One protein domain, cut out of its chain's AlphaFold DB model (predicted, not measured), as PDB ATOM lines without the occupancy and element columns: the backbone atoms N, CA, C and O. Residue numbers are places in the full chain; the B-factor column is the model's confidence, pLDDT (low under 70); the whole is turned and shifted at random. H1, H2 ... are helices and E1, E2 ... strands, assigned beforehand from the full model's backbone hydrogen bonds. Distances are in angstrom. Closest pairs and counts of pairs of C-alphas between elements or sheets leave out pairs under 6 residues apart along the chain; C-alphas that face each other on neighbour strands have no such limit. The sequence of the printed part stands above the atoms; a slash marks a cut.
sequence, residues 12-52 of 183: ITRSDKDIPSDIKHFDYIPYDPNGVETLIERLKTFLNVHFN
ATOM      1  N   ILE A  12      44.302  26.898 -53.025       83.31
ATOM      2  CA  ILE A  12      44.710  26.666 -51.632       83.31
ATOM      3  C   ILE A  12      45.904  27.579 -51.360       83.31
ATOM      4  O   ILE A  12      46.957  27.409 -51.969       83.31
ATOM      5  N   THR A  13      45.739  28.564 -50.476       80.25
ATOM      6  CA  THR A  13      46.770  29.579 -50.194       80.25
ATOM      7  C   THR A  13      46.866  29.890 -48.706       80.25
ATOM      8  O   THR A  13      45.907  29.700 -47.967       80.25
ATOM      9  N   ARG A  14      48.021  30.386 -48.253       73.56
ATOM     10  CA  ARG A  14      48.233  30.813 -46.861       73.56
ATOM     11  C   ARG A  14      47.576  32.157 -46.545       73.56
ATOM     12  O   ARG A  14      47.176  32.382 -45.407       73.56
ATOM     13  N   SER A  15      47.442  33.031 -47.540       72.69
ATOM     14  CA  SER A  15      46.802  34.337 -47.398       72.69
ATOM     15  C   SER A  15      46.142  34.773 -48.705       72.69
ATOM     16  O   SER A  15      46.611  34.475 -49.802       72.69
ATOM     17  N   ASP A  16      45.046  35.514 -48.566       69.38
ATOM     18  CA  ASP A  16      44.354  36.247 -49.627       69.38
ATOM     19  C   ASP A  16      45.200  37.392 -50.215       69.38
ATOM     20  O   ASP A  16      45.002  37.795 -51.364       69.38
ATOM     21  N   LYS A  17      46.175  37.889 -49.445       72.88
ATOM     22  CA  LYS A  17      47.127  38.926 -49.867       72.88
ATOM     23  C   LYS A  17      48.121  38.429 -50.911       72.88
ATOM     24  O   LYS A  17      48.613  39.236 -51.694       72.88
ATOM     25  N   ASP A  18      48.349  37.120 -50.957       69.44
ATOM     26  CA  ASP A  18      49.285  36.484 -51.884       69.44
ATOM     27  C   ASP A  18      48.623  36.094 -53.215       69.44
ATOM     28  O   ASP A  18      49.282  35.513 -54.073       69.44
ATOM     29  N   ILE A  19      47.326  36.382 -53.400       73.12
ATOM     30  CA  ILE A  19      46.571  36.021 -54.606       73.12
ATOM     31  C   ILE A  19      46.683  37.147 -55.652       73.12
ATOM     32  O   ILE A  19      46.130  38.237 -55.439       73.12
ATOM     33  N   PRO A  20      47.329  36.899 -56.808       79.81
ATOM     34  CA  PRO A  20      47.361  37.834 -57.928       79.81
ATOM     35  C   PRO A  20      45.956  38.220 -58.412       79.81
ATOM     36  O   PRO A  20      45.029  37.406 -58.415       79.81
ATOM     37  N   SER A  21      45.775  39.480 -58.815       78.50
ATOM     38  CA  SER A  21      44.460  40.038 -59.178       78.50
ATOM     39  C   SER A  21      43.760  39.293 -60.315       78.50
ATOM     40  O   SER A  21      42.537  39.200 -60.329       78.50
ATOM     41  N   ASP A  22      44.532  38.737 -61.242       77.06
ATOM     42  CA  ASP A  22      44.078  37.953 -62.387       77.06
ATOM     43  C   ASP A  22      43.455  36.606 -61.998       77.06
ATOM     44  O   ASP A  22      42.695  36.053 -62.787       77.06
ATOM     45  N   ILE A  23      43.687  36.106 -60.779       71.88
ATOM     46  CA  ILE A  23      43.104  34.848 -60.283       71.88
ATOM     47  C   ILE A  23      42.228  35.022 -59.029       71.88
ATOM     48  O   ILE A  23      41.718  34.040 -58.497       71.88
ATOM     49  N   LYS A  24      41.973  36.263 -58.587       75.50
ATOM     50  CA  LYS A  24      41.084  36.566 -57.443       75.50
ATOM     51  C   LYS A  24      39.618  36.171 -57.645       75.50
ATOM     52  O   LYS A  24      38.855  36.171 -56.689       75.50
ATOM     53  N   HIS A  25      39.222  35.871 -58.876       73.25
ATOM     54  CA  HIS A  25      37.863  35.455 -59.214       73.25
ATOM     55  C   HIS A  25      37.602  33.959 -58.965       73.25
ATOM     56  O   HIS A  25      36.470  33.513 -59.138       73.25
ATOM     57  N   PHE A  26      38.622  33.177 -58.591       75.31
ATOM     58  CA  PHE A  26      38.446  31.787 -58.173       75.31
ATOM     59  C   PHE A  26      38.138  31.686 -56.681       75.31
ATOM     60  O   PHE A  26      38.638  32.465 -55.870       75.31
ATOM     61  N   ASP A  27      37.371  30.660 -56.323       77.12
ATOM     62  CA  ASP A  27      37.159  30.285 -54.932       77.12
ATOM     63  C   ASP A  27      38.489  29.874 -54.275       77.12
ATOM     64  O   ASP A  27      39.320  29.190 -54.888       77.12
ATOM     65  N   TYR A  28      38.685  30.256 -53.011       80.75
ATOM     66  CA  TYR A  28      39.911  29.957 -52.274       80.75
ATOM     67  C   TYR A  28      39.644  29.352 -50.893       80.75
ATOM     68  O   TYR A  28      38.666  29.674 -50.221       80.75
ATOM     69  N   ILE A  29      40.560  28.485 -50.456       79.06
ATOM     70  CA  ILE A  29      40.584  27.893 -49.120       79.06
ATOM     71  C   ILE A  29      41.884  28.316 -48.427       79.06
ATOM     72  O   ILE A  29      42.972  27.981 -48.910       79.06
ATOM     73  N   PRO A  30      41.801  29.024 -47.287       77.00
ATOM     74  CA  PRO A  30      42.980  29.387 -46.519       77.00
ATOM     75  C   PRO A  30      43.602  28.159 -45.835       77.00
ATOM     76  O   PRO A  30      42.903  27.394 -45.157       77.00
ATOM     77  N   TYR A  31      44.917  28.004 -45.990       79.50
ATOM     78  CA  TYR A  31      45.742  26.919 -45.457       79.50
ATOM     79  C   TYR A  31      46.710  27.413 -44.378       79.50
ATOM     80  O   TYR A  31      47.522  28.303 -44.622       79.50
ATOM     81  N   ASP A  32      46.669  26.765 -43.216       78.44
ATOM     82  CA  ASP A  32      47.685  26.885 -42.170       78.44
ATOM     83  C   ASP A  32      48.578  25.626 -42.179       78.44
ATOM     84  O   ASP A  32      48.048  24.519 -42.027       78.44
ATOM     85  N   PRO A  33      49.912  25.757 -42.328       68.50
ATOM     86  CA  PRO A  33      50.858  24.642 -42.264       68.50
ATOM     87  C   PRO A  33      50.757  23.766 -41.014       68.50
ATOM     88  O   PRO A  33      51.042  22.574 -41.097       68.50
ATOM     89  N   ASN A  34      50.326  24.332 -39.886       74.25
ATOM     90  CA  ASN A  34      50.183  23.613 -38.619       74.25
ATOM     91  C   ASN A  34      48.772  23.030 -38.415       74.25
ATOM     92  O   ASN A  34      48.538  22.301 -37.455       74.25
ATOM     93  N   GLY A  35      47.832  23.334 -39.316       74.56
ATOM     94  CA  GLY A  35      46.415  22.983 -39.220       74.56
ATOM     95  C   GLY A  35      45.956  22.055 -40.341       74.56
ATOM     96  O   GLY A  35      44.929  22.313 -40.970       74.56
ATOM     97  N   VAL A  36      46.712  20.986 -40.624       76.50
ATOM     98  CA  VAL A  36      46.394  20.036 -41.710       76.50
ATOM     99  C   VAL A  36      44.992  19.440 -41.547       76.50
ATOM    100  O   VAL A  36      44.255  19.350 -42.525       76.50
ATOM    101  N   GLU A  37      44.571  19.114 -40.323       79.50
ATOM    102  CA  GLU A  37      43.214  18.618 -40.049       79.50
ATOM    103  C   GLU A  37      42.140  19.659 -40.387       79.50
ATOM    104  O   GLU A  37      41.135  19.348 -41.022       79.50
ATOM    105  N   THR A  38      42.379  20.930 -40.055       78.31
ATOM    106  CA  THR A  38      41.476  22.033 -40.403       78.31
ATOM    107  C   THR A  38      41.409  22.260 -41.913       78.31
ATOM    108  O   THR A  38      40.333  22.547 -42.440       78.31
ATOM    109  N   LEU A  39      42.528  22.110 -42.633       79.38
ATOM    110  CA  LEU A  39      42.530  22.140 -44.097       79.38
ATOM    111  C   LEU A  39      41.710  20.978 -44.666       79.38
ATOM    112  O   LEU A  39      40.921  21.196 -45.580       79.38
ATOM    113  N   ILE A  40      41.875  19.767 -44.127       78.62
ATOM    114  CA  ILE A  40      41.108  18.588 -44.542       78.62
ATOM    115  C   ILE A  40      39.608  18.834 -44.344       78.62
ATOM    116  O   ILE A  40      38.839  18.589 -45.269       78.62
ATOM    117  N   GLU A  41      39.184  19.374 -43.200       77.62
ATOM    118  CA  GLU A  41      37.772  19.696 -42.958       77.62
ATOM    119  C   GLU A  41      37.250  20.788 -43.900       77.62
ATOM    120  O   GLU A  41      36.192  20.626 -44.501       77.62
ATOM    121  N   ARG A  42      38.018  21.857 -44.142       78.81
ATOM    122  CA  ARG A  42      37.631  22.902 -45.107       78.81
ATOM    123  C   ARG A  42      37.548  22.373 -46.534       78.81
ATOM    124  O   ARG A  42      36.628  22.743 -47.256       78.81
ATOM    125  N   LEU A  43      38.471  21.498 -46.936       77.81
ATOM    126  CA  LEU A  43      38.427  20.823 -48.231       77.81
ATOM    127  C   LEU A  43      37.205  19.916 -48.328       77.81
ATOM    128  O   LEU A  43      36.518  19.963 -49.341       77.81
ATOM    129  N   LYS A  44      36.879  19.148 -47.284       72.88
ATOM    130  CA  LYS A  44      35.649  18.348 -47.240       72.88
ATOM    131  C   LYS A  44      34.409  19.226 -47.367       72.88
ATOM    132  O   LYS A  44      33.569  18.936 -48.207       72.88
ATOM    133  N   THR A  45      34.295  20.313 -46.601       71.31
ATOM    134  CA  THR A  45      33.168  21.256 -46.696       71.31
ATOM    135  C   THR A  45      33.075  21.876 -48.084       71.31
ATOM    136  O   THR A  45      31.999  21.914 -48.672       71.31
ATOM    137  N   PHE A  46      34.195  22.321 -48.643       72.38
ATOM    138  CA  PHE A  46      34.214  22.943 -49.957       72.38
ATOM    139  C   PHE A  46      33.850  21.945 -51.057       72.38
ATOM    140  O   PHE A  46      33.011  22.234 -51.905       72.38
ATOM    141  N   LEU A  47      34.437  20.747 -51.035       68.81
ATOM    142  CA  LEU A  47      34.079  19.674 -51.955       68.81
ATOM    143  C   LEU A  47      32.605  19.293 -51.781       68.81
ATOM    144  O   LEU A  47      31.918  19.144 -52.782       68.81
ATOM    145  N   ASN A  48      32.084  19.249 -50.552       61.66
ATOM    146  CA  ASN A  48      30.666  19.017 -50.275       61.66
ATOM    147  C   ASN A  48      29.755  20.074 -50.919       61.66
ATOM    148  O   ASN A  48      28.743  19.723 -51.513       61.66
ATOM    149  N   VAL A  49      30.117  21.354 -50.824       62.69
ATOM    150  CA  VAL A  49      29.301  22.466 -51.337       62.69
ATOM    151  C   VAL A  49      29.455  22.646 -52.854       62.69
ATOM    152  O   VAL A  49      28.492  22.977 -53.540       62.69
ATOM    153  N   HIS A  50      30.654  22.427 -53.404       58.34
ATOM    154  CA  HIS A  50      30.988  22.827 -54.777       58.34
ATOM    155  C   HIS A  50      31.168  21.666 -55.765       58.34
ATOM    156  O   HIS A  50      31.034  21.900 -56.976       58.34
ATOM    157  N   PHE A  51      31.474  20.455 -55.283       55.31
ATOM    158  CA  PHE A  51      31.868  19.302 -56.106       55.31
ATOM    159  C   PHE A  51      31.094  18.011 -55.827       55.31
ATOM    160  O   PHE A  51      31.067  17.138 -56.693       55.31
ATOM    161  N   ASN A  52      30.424  17.883 -54.684       48.56
ATOM    162  CA  ASN A  52      29.566  16.744 -54.423       48.56
ATOM    163  C   ASN A  52      28.224  16.923 -55.123       48.56
ATOM    164  O   ASN A  52      27.286  17.517 -54.607       48.56
TER     165      ASN A  52
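What this domain is: This is residues 12 to 52 of the 183 residues of an uncharacterized protein of Deltaproteobacteria bacterium (UniProt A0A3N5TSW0). A flat model in which a wide loop, residues 12 to 26, lies to one side of the short strand E1, and the helix H1 lies to the other side, the chain folding back after E1 into H1. The loop closes on the strand, where residues 12 to 13 pair with residues 29 to 30 of E1. The printed part has 41 residues with one named strand and then one named helix, E1 H1; the class is mixed, helices and strands, with 19 residues in named elements, under half. It is only just loose, close to compact, with a radius of gyration of the C-alphas of 11.1 A, and its C-alphas span 27 by 26 by 7 A.

How they stand to each other: Residues 12 to 13 make a short parallel pairing with residues 29 to 30 of E1, the strand of residues 27 to 30, which pairs with no named strand. A tight link of 5 residues joins E1 to H1, the helix of residues 36 to 50. Their closest C-alphas, those of Ile 29 and Arg 42, are 7.1 A apart, and the two centres are 10.0 A apart. In H1 every O i to N i+4 pair is within hydrogen-bond range.

Where its parts are: The printed part begins at Ile 12, with C-alpha (44.710, 26.666, -51.632). Residues 12 to 26 hold no named element. E1 begins at C-alpha 27, (37.159, 30.285, -54.932), and is 10.3 A long from first to last C-alpha. H1 is 20.4 A long and ends at C-alpha 50, (30.988, 22.827, -54.777).

The domain as a whole: The two C-alphas farthest apart, those of Asp 22 and Glu 37, are 29.6 A apart. The printed part has no cut. Mean pLDDT of the printed part is 73.5; residues 16, 18, 33 and 47 to 52 are under 70.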